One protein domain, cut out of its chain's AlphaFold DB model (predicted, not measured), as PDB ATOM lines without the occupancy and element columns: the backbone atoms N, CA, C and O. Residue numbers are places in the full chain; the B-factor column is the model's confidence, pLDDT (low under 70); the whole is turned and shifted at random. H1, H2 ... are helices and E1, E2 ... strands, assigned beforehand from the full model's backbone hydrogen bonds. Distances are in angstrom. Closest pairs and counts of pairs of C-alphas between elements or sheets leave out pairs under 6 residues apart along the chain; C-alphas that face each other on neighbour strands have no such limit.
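This is residues 98 to 192 of the 201 residues of an uncharacterized protein of Streptomyces sp. SolWspMP-5a-2 (UniProt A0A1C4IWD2). One strongly twisted sheet of six strands curls round a single helix, H1, which packs on one of its faces. At one edge of the sheet E6 bends sharply, and its first part pairs with the short strand E5; residues 111 to 116, in the link from E1 to E2, stick out from the body. The printed part has 95 residues, with six named strands and then one named helix along it; the sheet's order is E1, E2, E3, E4, E6, E5, all antiparallel. The class is mixed, helices and strands, with 47 residues, under half, in named elements. The whole is compact, with a radius of gyration of the C-alphas of 13.0 A and a rounded outline of 34 by 28 by 25 A.

Strand E1, residues 102 to 106, is an edge strand, and residues 98 to 99 make a short antiparallel pairing with its residues 102 to 103. Its hairpin partner E2, residues 120 to 124, has N 122 at 2.9 A from O 105. E3, residues 136 to 142, follows, with N 121 and O 140 at 2.8 A, and then E4, residues 152 to 158, with N 153 and O 141 at 2.8 A. E1 to E4 form a meander, each strand the antiparallel neighbour of the one before. E5, residues 164 to 166, is the other edge strand and forms a hairpin with E6, residues 169 to 178, with N 171 and O 164 at 2.8 A. E6 bends by 88 degrees at residue 172; the pairing is staggered, with E5 over residues 169 to 171 and with E4 over residues 171 to 178, where N 154 and O 175 are 2.8 A apart. E3 and E5 are apart, but only just: their closest C-alphas are 8.1 A from each other. H1, residues 181 to 190, is on one face of the sheet, which gives two layers, a helix layer and a strand layer. Its closest C-alphas to E4 are Val 188 and Ala 156, 5.7 A apart, and to E1 Asp 189 and Val 102, 6.1 A. In H1 every O i to N i+4 pair is within hydrogen-bond range.

E1 begins at C-alpha 102 (145.880, 137.151, 212.990). E3 and E4 are 18.6 A long each, and E6 is 20.9 A. H1, 14.2 A long, ends at C-alpha 190 (154.053, 132.483, 210.370).

The C-alphas farthest apart, of Gly 113 and Lys 161, are 39.0 A from each other. The printed part has no cut. The links E1 to E2 and E2 to E3 are long. The mean pLDDT of the printed part is 86.1; residues 109 to 116, 145 to 146 and 148 to 150 are under 70.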
ATOM      1  N   ARG A  98     143.665 141.086 218.436       96.12
ATOM      2  CA  ARG A  98     144.657 141.126 217.360       96.12
ATOM      3  C   ARG A  98     146.016 140.676 217.891       96.12
ATOM      4  O   ARG A  98     146.481 141.207 218.896       96.12
ATOM      5  N   HIS A  99     146.666 139.769 217.172       96.25
ATOM      6  CA  HIS A  99     148.053 139.373 217.399       96.25
ATOM      7  C   HIS A  99     148.769 139.298 216.053       96.25
ATOM      8  O   HIS A  99     148.470 138.423 215.247       96.25
ATOM      9  N   LEU A 100     149.703 140.217 215.790       94.69
ATOM     10  CA  LEU A 100     150.319 140.376 214.464       94.69
ATOM     11  C   LEU A 100     149.243 140.545 213.363       94.69
ATOM     12  O   LEU A 100     148.445 141.492 213.428       94.69
ATOM     13  N   ASP A 101     149.215 139.639 212.381       95.00
ATOM     14  CA  ASP A 101     148.272 139.641 211.258       95.00
ATOM     15  C   ASP A 101     147.141 138.609 211.432       95.00
ATOM     16  O   ASP A 101     146.398 138.331 210.490       95.00
ATOM     17  N   VAL A 102     146.976 138.063 212.643       96.25
ATOM     18  CA  VAL A 102     145.880 137.151 212.990       96.25
ATOM     19  C   VAL A 102     145.012 137.689 214.126       96.25
ATOM     20  O   VAL A 102     145.382 138.600 214.872       96.25
ATOM     21  N   TRP A 103     143.827 137.101 214.255       95.94
ATOM     22  CA  TRP A 103     142.812 137.461 215.235       95.94
ATOM     23  C   TRP A 103     142.458 136.247 216.085       95.94
ATOM     24  O   TRP A 103     142.134 135.184 215.557       95.94
ATOM     25  N   LEU A 104     142.549 136.411 217.402       94.62
ATOM     26  CA  LEU A 104     142.330 135.370 218.397       94.62
ATOM     27  C   LEU A 104     140.924 135.507 218.980       94.62
ATOM     28  O   LEU A 104     140.623 136.464 219.699       94.62
ATOM     29  N   TRP A 105     140.078 134.529 218.686       91.50
ATOM     30  CA  TRP A 105     138.719 134.423 219.194       91.50
ATOM     31  C   TRP A 105     138.703 133.492 220.403       91.50
ATOM     32  O   TRP A 105     139.086 132.328 220.266       91.50
ATOM     33  N   PRO A 106     138.288 133.974 221.581       88.06
ATOM     34  CA  PRO A 106     138.270 133.152 222.778       88.06
ATOM     35  C   PRO A 106     137.181 132.075 222.682       88.06
ATOM     36  O   PRO A 106     136.056 132.352 222.264       88.06
ATOM     37  N   GLY A 107     137.520 130.849 223.075       83.81
ATOM     38  CA  GLY A 107     136.569 129.768 223.330       83.81
ATOM     39  C   GLY A 107     135.972 129.838 224.739       83.81
ATOM     40  O   GLY A 107     136.141 130.827 225.455       83.81
ATOM     41  N   GLU A 108     135.291 128.767 225.148       76.25
ATOM     42  CA  GLU A 108     134.596 128.698 226.437       76.25
ATOM     43  C   GLU A 108     135.565 128.861 227.629       76.25
ATOM     44  O   GLU A 108     136.640 128.246 227.698       76.25
ATOM     45  N   LEU A 109     135.182 129.684 228.609       69.25
ATOM     46  CA  LEU A 109     135.858 129.743 229.899       69.25
ATOM     47  C   LEU A 109     135.484 128.507 230.713       69.25
ATOM     48  O   LEU A 109     134.320 128.240 230.984       69.25
ATOM     49  N   THR A 110     136.496 127.775 231.179       61.38
ATOM     50  CA  THR A 110     136.295 126.473 231.833       61.38
ATOM     51  C   THR A 110     135.449 126.545 233.107       61.38
ATOM     52  O   THR A 110     134.785 125.576 233.452       61.38
ATOM     53  N   LEU A 111     135.523 127.651 233.852       60.66
ATOM     54  CA  LEU A 111     134.790 127.838 235.102       60.66
ATOM     55  C   LEU A 111     134.450 129.326 235.274       60.66
ATOM     56  O   LEU A 111     135.382 130.142 235.275       60.66
ATOM     57  N   PRO A 112     133.167 129.688 235.472       53.59
ATOM     58  CA  PRO A 112     132.777 131.051 235.813       53.59
ATOM     59  C   PRO A 112     133.575 131.554 237.025       53.59
ATOM     60  O   PRO A 112     133.573 130.929 238.082       53.59
ATOM     61  N   GLY A 113     134.311 132.656 236.856       54.81
ATOM     62  CA  GLY A 113     135.048 133.322 237.939       54.81
ATOM     63  C   GLY A 113     136.376 132.686 238.380       54.81
ATOM     64  O   GLY A 113     137.067 133.290 239.192       54.81
ATOM     65  N   MET A 114     136.774 131.516 237.857       53.00
ATOM     66  CA  MET A 114     137.993 130.816 238.316       53.00
ATOM     67  C   MET A 114     139.190 130.870 237.354       53.00
ATOM     68  O   MET A 114     140.303 130.528 237.756       53.00
ATOM     69  N   ARG A 115     139.015 131.286 236.093       58.09
ATOM     70  CA  ARG A 115     140.126 131.487 235.142       58.09
ATOM     71  C   ARG A 115     139.893 132.745 234.314       58.09
ATOM     72  O   ARG A 115     138.825 132.900 233.734       58.09
ATOM     73  N   SER A 116     140.898 133.616 234.247       65.19
ATOM     74  CA  SER A 116     140.860 134.849 233.447       65.19
ATOM     75  C   SER A 116     141.069 134.608 231.950       65.19
ATOM     76  O   SER A 116     140.799 135.504 231.153       65.19
ATOM     77  N   GLU A 117     141.548 133.422 231.558       73.56
ATOM     78  CA  GLU A 117     141.945 133.138 230.182       73.56
ATOM     79  C   GLU A 117     141.302 131.847 229.632       73.56
ATOM     80  O   GLU A 117     141.357 130.802 230.298       73.56
ATOM     81  N   PRO A 118     140.706 131.900 228.425       82.75
ATOM     82  CA  PRO A 118     140.216 130.734 227.697       82.75
ATOM     83  C   PRO A 118     141.301 129.686 227.478       82.75
ATOM     84  O   PRO A 118     142.467 130.003 227.231       82.75
ATOM     85  N   ARG A 119     140.899 128.413 227.518       85.06
ATOM     86  CA  ARG A 119     141.790 127.295 227.174       85.06
ATOM     87  C   ARG A 119     141.902 127.076 225.678       85.06
ATOM     88  O   ARG A 119     142.882 126.496 225.231       85.06
ATOM     89  N   GLU A 120     140.906 127.512 224.930       89.38
ATOM     90  CA  GLU A 120     140.800 127.286 223.501       89.38
ATOM     91  C   GLU A 120     140.648 128.628 222.808       89.38
ATOM     92  O   GLU A 120     139.964 129.524 223.303       89.38
ATOM     93  N   TRP A 121     141.310 128.758 221.669       92.81
ATOM     94  CA  TRP A 121     141.251 129.933 220.826       92.81
ATOM     95  C   TRP A 121     141.107 129.499 219.383       92.81
ATOM     96  O   TRP A 121     141.848 128.644 218.891       92.81
ATOM     97  N   PHE A 122     140.173 130.135 218.699       93.25
ATOM     98  CA  PHE A 122     140.033 130.031 217.261       93.25
ATOM     99  C   PHE A 122     140.788 131.190 216.618       93.25
ATOM    100  O   PHE A 122     140.705 132.320 217.093       93.25
ATOM    101  N   VAL A 123     141.575 130.922 215.580       95.06
ATOM    102  CA  VAL A 123     142.468 131.916 214.979       95.06
ATOM    103  C   VAL A 123     142.050 132.169 213.544       95.06
ATOM    104  O   VAL A 123     141.944 131.232 212.753       95.06
ATOM    105  N   THR A 124     141.852 133.434 213.188       94.50
ATOM    106  CA  THR A 124     141.432 133.842 211.842       94.50
ATOM    107  C   THR A 124     142.364 134.891 211.257       94.50
ATOM    108  O   THR A 124     143.115 135.560 211.967       94.50
ATOM    109  N   ARG A 125     142.299 135.047 209.936       92.94
ATOM    110  CA  ARG A 125     143.044 136.060 209.173       92.94
ATOM    111  C   ARG A 125     142.293 137.393 209.074       92.94
ATOM    112  O   ARG A 125     142.885 138.409 208.738       92.94
ATOM    113  N   THR A 126     141.000 137.399 209.397       90.12
ATOM    114  CA  THR A 126     140.119 138.578 209.383       90.12
ATOM    115  C   THR A 126     139.380 138.727 210.720       90.12
ATOM    116  O   THR A 126     139.019 137.710 211.322       90.12
ATOM    117  N   PRO A 127     139.142 139.963 211.201       88.12
ATOM    118  CA  PRO A 127     138.377 140.222 212.421       88.12
ATOM    119  C   PRO A 127     136.861 140.142 212.227       88.12
ATOM    120  O   PRO A 127     136.126 140.298 213.200       88.12
ATOM    121  N   THR A 128     136.371 139.997 210.997       82.62
ATOM    122  CA  THR A 128     134.962 140.256 210.690       82.62
ATOM    123  C   THR A 128     134.157 138.956 210.662       82.62
ATOM    124  O   THR A 128     134.417 138.112 209.809       82.62
ATOM    125  N   PRO A 129     133.174 138.772 211.562       78.19
ATOM    126  CA  PRO A 129     132.197 137.700 211.432       78.19
ATOM    127  C   PRO A 129     131.158 138.025 210.330       78.19
ATOM    128  O   PRO A 129     130.897 139.203 210.080       78.19
ATOM    129  N   PRO A 130     130.503 137.015 209.724       76.88
ATOM    130  CA  PRO A 130     130.730 135.588 209.937       76.88
ATOM    131  C   PRO A 130     132.083 135.150 209.365       76.88
ATOM    132  O   PRO A 130     132.483 135.585 208.294       76.88
ATOM    133  N   VAL A 131     132.785 134.293 210.105       79.69
ATOM    134  CA  VAL A 131     134.076 133.750 209.674       79.69
ATOM    135  C   VAL A 131     133.822 132.540 208.780       79.69
ATOM    136  O   VAL A 131     133.120 131.614 209.200       79.69
ATOM    137  N   CYS A 132     134.413 132.524 207.588       81.56
ATOM    138  CA  CYS A 132     134.371 131.374 206.688       81.56
ATOM    139  C   CYS A 132     135.563 130.434 206.931       81.56
ATOM    140  O   CYS A 132     136.563 130.822 207.534       81.56
ATOM    141  N   VAL A 133     135.484 129.185 206.461       80.81
ATOM    142  CA  VAL A 133     136.564 128.190 206.643       80.81
ATOM    143  C   VAL A 133     137.878 128.684 206.030       80.81
ATOM    144  O   VAL A 133     138.957 128.453 206.573       80.81
ATOM    145  N   GLU A 134     137.791 129.427 204.932       84.44
ATOM    146  CA  GLU A 134     138.926 130.019 204.235       84.44
ATOM    147  C   GLU A 134     139.634 131.071 205.096       84.44
ATOM    148  O   GLU A 134     140.847 131.251 204.989       84.44
ATOM    149  N   ASP A 135     138.914 131.751 205.983       88.56
ATOM    150  CA  ASP A 135     139.467 132.770 206.874       88.56
ATOM    151  C   ASP A 135     140.213 132.172 208.067       88.56
ATOM    152  O   ASP A 135     140.916 132.891 208.784       88.56
ATOM    153  N   VAL A 136     140.091 130.863 208.282       91.38
ATOM    154  CA  VAL A 136     140.666 130.172 209.431       91.38
ATOM    155  C   VAL A 136     142.173 130.006 209.261       91.38
ATOM    156  O   VAL A 136     142.674 129.362 208.336       91.38
ATOM    157  N   ALA A 137     142.910 130.571 210.213       94.12
ATOM    158  CA  ALA A 137     144.353 130.425 210.315       94.12
ATOM    159  C   ALA A 137     144.751 129.240 211.213       94.12
ATOM    160  O   ALA A 137     145.781 128.604 210.999       94.12
ATOM    161  N   GLY A 138     143.968 128.929 212.246       94.88
ATOM    162  CA  GLY A 138     144.414 127.958 213.236       94.88
ATOM    163  C   GLY A 138     143.472 127.744 214.405       94.88
ATOM    164  O   GLY A 138     142.462 128.429 214.556       94.88
ATOM    165  N   THR A 139     143.866 126.818 215.268       96.19
ATOM    166  CA  THR A 139     143.382 126.713 216.646       96.19
ATOM    167  C   THR A 139     144.568 126.712 217.592       96.19
ATOM    168  O   THR A 139     145.663 126.253 217.248       96.19
ATOM    169  N   ILE A 140     144.358 127.250 218.790       95.38
ATOM    170  CA  ILE A 140     145.327 127.218 219.879       95.38
ATOM    171  C   ILE A 140     144.624 126.655 221.105       95.38
ATOM    172  O   ILE A 140     143.585 127.162 221.517       95.38
ATOM    173  N   THR A 141     145.190 125.612 221.697       92.69
ATOM    174  CA  THR A 141     144.598 124.929 222.844       92.69
ATOM    175  C   THR A 141     145.612 124.758 223.962       92.69
ATOM    176  O   THR A 141     146.798 124.494 223.745       92.69
ATOM    177  N   ARG A 142     145.139 124.909 225.194       88.38
ATOM    178  CA  ARG A 142     145.864 124.582 226.415       88.38
ATOM    179  C   ARG A 142     145.163 123.411 227.074       88.38
ATOM    180  O   ARG A 142     144.043 123.540 227.570       88.38
ATOM    181  N   HIS A 143     145.839 122.267 227.098       77.75
ATOM    182  CA  HIS A 143     145.343 121.102 227.827       77.75
ATOM    183  C   HIS A 143     145.261 121.400 229.316       77.75
ATOM    184  O   HIS A 143     145.936 122.291 229.825       77.75
ATOM    185  N   TRP A 144     144.419 120.661 230.026       70.62
ATOM    186  CA  TRP A 144     144.453 120.703 231.476       70.62
ATOM    187  C   TRP A 144     145.602 119.838 231.985       70.62
ATOM    188  O   TRP A 144     145.738 118.686 231.588       70.62
ATOM    189  N   ASP A 145     146.410 120.400 232.872       68.88
ATOM    190  CA  ASP A 145     147.428 119.688 233.635       68.88
ATOM    191  C   ASP A 145     147.244 120.076 235.107       68.88
ATOM    192  O   ASP A 145     147.247 121.280 235.411       68.88
ATOM    193  N   PRO A 146     147.068 119.105 236.019       61.00
ATOM    194  CA  PRO A 146     146.996 119.378 237.449       61.00
ATOM    195  C   PRO A 146     148.257 120.074 237.980       61.00
ATOM    196  O   PRO A 146     148.162 120.843 238.934       61.00
ATOM    197  N   LEU A 147     149.412 119.872 237.337       71.75
ATOM    198  CA  LEU A 147     150.680 120.518 237.689       71.75
ATOM    199  C   LEU A 147     150.819 121.931 237.097       71.75
ATOM    200  O   LEU A 147     151.835 122.589 237.290       71.75
ATOM    201  N   GLN A 148     149.802 122.406 236.366       61.38
ATOM    202  CA  GLN A 148     149.749 123.698 235.669       61.38
ATOM    203  C   GLN A 148     150.873 123.957 234.655       61.38
ATOM    204  O   GLN A 148     150.929 125.038 234.064       61.38
ATOM    205  N   THR A 149     151.696 122.953 234.361       66.88
ATOM    206  CA  THR A 149     152.757 123.003 233.353       66.88
ATOM    207  C   THR A 149     152.245 122.860 231.923       66.88
ATOM    208  O   THR A 149     153.056 122.801 231.003       66.88
ATOM    209  N   SER A 150     150.918 122.830 231.714       67.88
ATOM    210  CA  SER A 150     150.313 122.594 230.402       67.88
ATOM    211  C   SER A 150     150.835 123.586 229.375       67.88
ATOM    212  O   SER A 150     150.506 124.778 229.455       67.88
ATOM    213  N   PRO A 151     151.582 123.107 228.379       86.62
ATOM    214  CA  PRO A 151     152.009 123.968 227.314       86.62
ATOM    215  C   PRO A 151     150.875 124.177 226.316       86.62
ATOM    216  O   PRO A 151     149.985 123.337 226.143       86.62
ATOM    217  N   TRP A 152     150.957 125.296 225.615       92.19
ATOM    218  CA  TRP A 152     150.094 125.609 224.496       92.19
ATOM    219  C   TRP A 152     150.412 124.706 223.303       92.19
ATOM    220  O   TRP A 152     151.566 124.363 223.017       92.19
ATOM    221  N   GLN A 153     149.363 124.322 222.593       94.12
ATOM    222  CA  GLN A 153     149.415 123.614 221.324       94.12
ATOM    223  C   GLN A 153     148.751 124.486 220.269       94.12
ATOM    224  O   GLN A 153     147.779 125.173 220.558       94.12
ATOM    225  N   ALA A 154     149.274 124.457 219.051       96.62
ATOM    226  CA  ALA A 154     148.679 125.125 217.911       96.62
ATOM    227  C   ALA A 154     148.529 124.159 216.748       96.62
ATOM    228  O   ALA A 154     149.309 123.209 216.563       96.62
ATOM    229  N   ARG A 155     147.517 124.445 215.946       96.62
ATOM    230  CA  ARG A 155     147.252 123.840 214.652       96.62
ATOM    231  C   ARG A 155     147.061 124.957 213.639       96.62
ATOM    232  O   ARG A 155     146.590 126.033 213.996       96.62
ATOM    233  N   ALA A 156     147.490 124.723 212.408       96.12
ATOM    234  CA  ALA A 156     147.435 125.721 211.350       96.12
ATOM    235  C   ALA A 156     147.355 125.059 209.977       96.12
ATOM    236  O   ALA A 156     147.743 123.897 209.816       96.12
ATOM    237  N   VAL A 157     146.902 125.834 208.991       91.81
ATOM    238  CA  VAL A 157     146.661 125.404 207.607       91.81
ATOM    239  C   VAL A 157     145.577 124.332 207.558       91.81
ATOM    240  O   VAL A 157     145.860 123.136 207.650       91.81
ATOM    241  N   ALA A 158     144.323 124.783 207.464       89.81
ATOM    242  CA  ALA A 158     143.176 123.902 207.296       89.81
ATOM    243  C   ALA A 158     143.363 123.049 206.034       89.81
ATOM    244  O   ALA A 158     143.612 123.566 204.945       89.81
ATOM    245  N   ASP A 159     143.279 121.735 206.201       89.94
ATOM    246  CA  ASP A 159     143.464 120.756 205.135       89.94
ATOM    247  C   ASP A 159     142.543 119.563 205.413       89.94
ATOM    248  O   ASP A 159     142.772 118.852 206.393       89.94
ATOM    249  N   PRO A 160     141.535 119.281 204.565       88.88
ATOM    250  CA  PRO A 160     140.654 118.122 204.721       88.88
ATOM    251  C   PRO A 160     141.385 116.771 204.780       88.88
ATOM    252  O   PRO A 160     140.835 115.798 205.297       88.88
ATOM    253  N   LYS A 161     142.615 116.690 204.261       93.00
ATOM    254  CA  LYS A 161     143.486 115.505 204.314       93.00
ATOM    255  C   LYS A 161     144.594 115.631 205.362       93.00
ATOM    256  O   LYS A 161     145.434 114.741 205.475       93.00
ATOM    257  N   GLY A 162     144.569 116.699 206.156       91.81
ATOM    258  CA  GLY A 162     145.531 116.973 207.206       91.81
ATOM    259  C   GLY A 162     145.620 115.837 208.224       91.81
ATOM    260  O   GLY A 162     144.621 115.216 208.617       91.81
ATOM    261  N   GLN A 163     146.847 115.575 208.665       93.69
ATOM    262  CA  GLN A 163     147.170 114.500 209.606       93.69
ATOM    263  C   GLN A 163     146.787 114.831 211.057       93.69
ATOM    264  O   GLN A 163     146.697 113.932 211.892       93.69
ATOM    265  N   HIS A 164     146.554 116.107 211.373       91.50
ATOM    266  CA  HIS A 164     146.224 116.547 212.724       91.50
ATOM    267  C   HIS A 164     144.735 116.865 212.829       91.50
ATOM    268  O   HIS A 164     144.243 117.754 212.142       91.50
ATOM    269  N   LEU A 165     144.026 116.143 213.695       86.69
ATOM    270  CA  LEU A 165     142.602 116.347 213.954       86.69
ATOM    271  C   LEU A 165     142.409 117.255 215.175       86.69
ATOM    272  O   LEU A 165     143.067 117.048 216.197       86.69
ATOM    273  N   ASP A 166     141.502 118.222 215.069       82.94
ATOM    274  CA  ASP A 166     141.011 119.028 216.188       82.94
ATOM    275  C   ASP A 166     139.524 119.345 215.968       82.94
ATOM    276  O   ASP A 166     139.150 120.016 215.003       82.94
ATOM    277  N   GLY A 167     138.661 118.775 216.812       79.69
ATOM    278  CA  GLY A 167     137.221 118.743 216.563       79.69
ATOM    279  C   GLY A 167     136.883 118.072 215.225       79.69
ATOM    280  O   GLY A 167     137.244 116.918 214.982       79.69
ATOM    281  N   GLU A 168     136.168 118.795 214.363       79.31
ATOM    282  CA  GLU A 168     135.818 118.354 213.003       79.31
ATOM    283  C   GLU A 168     136.839 118.786 211.946       79.31
ATOM    284  O   GLU A 168     136.809 118.292 210.817       79.31
ATOM    285  N   MET A 169     137.755 119.690 212.296       85.62
ATOM    286  CA  MET A 169     138.720 120.225 211.350       85.62
ATOM    287  C   MET A 169     140.003 119.404 211.344       85.62
ATOM    288  O   MET A 169     140.447 118.842 212.351       85.62
ATOM    289  N   ARG A 170     140.615 119.355 210.166       91.75
ATOM    290  CA  ARG A 170     141.916 118.738 209.944       91.75
ATOM    291  C   ARG A 170     142.921 119.799 209.540       91.75
ATOM    292  O   ARG A 170     142.593 120.762 208.848       91.75
ATOM    293  N   TRP A 171     144.148 119.598 209.991       94.25
ATOM    294  CA  TRP A 171     145.227 120.558 209.848       94.25
ATOM    295  C   TRP A 171     146.454 119.887 209.261       94.25
ATOM    296  O   TRP A 171     146.860 118.801 209.697       94.25
ATOM    297  N   ALA A 172     147.072 120.558 208.296       94.94
ATOM    298  CA  ALA A 172     148.329 120.112 207.715       94.94
ATOM    299  C   ALA A 172     149.496 120.279 208.698       94.94
ATOM    300  O   ALA A 172     150.463 119.522 208.638       94.94
ATOM    301  N   ARG A 173     149.420 121.260 209.615       95.94
ATOM    302  CA  ARG A 173     150.521 121.598 210.525       95.94
ATOM    303  C   ARG A 173     150.084 121.625 211.981       95.94
ATOM    304  O   ARG A 173     148.986 122.054 212.328       95.94
ATOM    305  N   ALA A 174     151.008 121.218 212.841       96.19
ATOM    306  CA  ALA A 174     150.854 121.200 214.283       96.19
ATOM    307  C   ALA A 174     152.155 121.595 214.970       96.19
ATOM    308  O   ALA A 174     153.238 121.190 214.547       96.19
ATOM    309  N   ARG A 175     152.035 122.301 216.092       95.06
ATOM    310  CA  ARG A 175     153.122 122.462 217.053       95.06
ATOM    311  C   ARG A 175     152.591 122.287 218.463       95.06
ATOM    312  O   ARG A 175     151.499 122.741 218.784       95.06
ATOM    313  N   ASN A 176     153.367 121.609 219.295       91.12
ATOM    314  CA  ASN A 176     153.052 121.382 220.700       91.12
ATOM    315  C   ASN A 176     154.131 122.036 221.571       91.12
ATOM    316  O   ASN A 176     155.160 122.478 221.054       91.12
ATOM    317  N   LEU A 177     153.920 122.018 222.887       89.25
ATOM    318  CA  LEU A 177     154.926 122.406 223.877       89.25
ATOM    319  C   LEU A 177     155.341 123.892 223.808       89.25
ATOM    320  O   LEU A 177     156.509 124.216 223.999       89.25
ATOM    321  N   MET A 178     154.407 124.803 223.516       92.31
ATOM    322  CA  MET A 178     154.676 126.248 223.507       92.31
ATOM    323  C   MET A 178     154.420 126.871 224.881       92.31
ATOM    324  O   MET A 178     153.490 126.495 225.592       92.31
ATOM    325  N   ALA A 179     155.253 127.837 225.253       90.06
ATOM    326  CA  ALA A 179     155.269 128.446 226.575       90.06
ATOM    327  C   ALA A 179     154.115 129.435 226.803       90.06
ATOM    328  O   ALA A 179     153.698 129.635 227.940       90.06
ATOM    329  N   SER A 180     153.582 130.049 225.742       91.88
ATOM    330  CA  SER A 180     152.545 131.080 225.848       91.88
ATOM    331  C   SER A 180     151.576 131.087 224.665       91.88
ATOM    332  O   SER A 180     151.874 130.550 223.593       91.88
ATOM    333  N   LEU A 181     150.430 131.747 224.868       93.12
ATOM    334  CA  LEU A 181     149.458 132.044 223.817       93.12
ATOM    335  C   LEU A 181     150.101 132.863 222.690       93.12
ATOM    336  O   LEU A 181     149.960 132.505 221.527       93.12
ATOM    337  N   ASP A 182     150.883 133.891 223.026       95.50
ATOM    338  CA  ASP A 182     151.572 134.742 222.046       95.50
ATOM    339  C   ASP A 182     152.559 133.956 221.177       95.50
ATOM    340  O   ASP A 182     152.665 134.188 219.969       95.50
ATOM    341  N   GLN A 183     153.278 132.993 221.769       95.56
ATOM    342  CA  GLN A 183     154.176 132.118 221.015       95.56
ATOM    343  C   GLN A 183     153.386 131.229 220.048       95.56
ATOM    344  O   GLN A 183     153.794 131.059 218.897       95.56
ATOM    345  N   ALA A 184     152.250 130.693 220.497       96.38
ATOM    346  CA  ALA A 184     151.359 129.899 219.664       96.38
ATOM    347  C   ALA A 184     150.751 130.721 218.519       96.38
ATOM    348  O   ALA A 184     150.811 130.292 217.366       96.38
ATOM    349  N   ALA A 185     150.262 131.928 218.801       97.00
ATOM    350  CA  ALA A 185     149.698 132.840 217.812       97.00
ATOM    351  C   ALA A 185     150.738 133.276 216.771       97.00
ATOM    352  O   ALA A 185     150.467 133.223 215.573       97.00
ATOM    353  N   SER A 186     151.956 133.607 217.208       97.06
ATOM    354  CA  SER A 186     153.064 133.944 216.303       97.06
ATOM    355  C   SER A 186     153.441 132.769 215.397       97.06
ATOM    356  O   SER A 186     153.757 132.956 214.223       97.06
ATOM    357  N   TRP A 187     153.394 131.538 215.919       97.06
ATOM    358  CA  TRP A 187     153.639 130.352 215.104       97.06
ATOM    359  C   TRP A 187     152.537 130.135 214.062       97.06
ATOM    360  O   TRP A 187     152.876 129.823 212.920       97.06
ATOM    361  N   VAL A 188     151.260 130.317 214.423       96.88
ATOM    362  CA  VAL A 188     150.125 130.219 213.487       96.88
ATOM    363  C   VAL A 188     150.249 131.265 212.377       96.88
ATOM    364  O   VAL A 188     150.211 130.903 211.203       96.88
ATOM    365  N   ASP A 189     150.476 132.530 212.735       96.38
ATOM    366  CA  ASP A 189     150.683 133.648 211.802       96.38
ATOM    367  C   ASP A 189     151.785 133.347 210.769       96.38
ATOM    368  O   ASP A 189     151.585 133.472 209.557       96.38
ATOM    369  N   ALA A 190     152.925 132.825 211.232       96.31
ATOM    370  CA  ALA A 190     154.053 132.483 210.370       96.31
ATOM    371  C   ALA A 190     153.744 131.388 209.329       96.31
ATOM    372  O   ALA A 190     154.472 131.272 208.343       96.31
ATOM    373  N   GLN A 191     152.686 130.583 209.503       94.69
ATOM    374  CA  GLN A 191     152.360 129.516 208.547       94.69
ATOM    375  C   GLN A 191     151.801 130.032 207.219       94.69
ATOM    376  O   GLN A 191     151.848 129.295 206.231       94.69
ATOM    377  N   TYR A 192     151.315 131.275 207.194       83.88
ATOM    378  CA  TYR A 192     150.649 131.892 206.043       83.88
ATOM    379  C   TYR A 192     151.483 132.986 205.373       83.88
ATOM    380  O   TYR A 192     151.064 133.559 204.368       83.88
TER     381      TYR A 192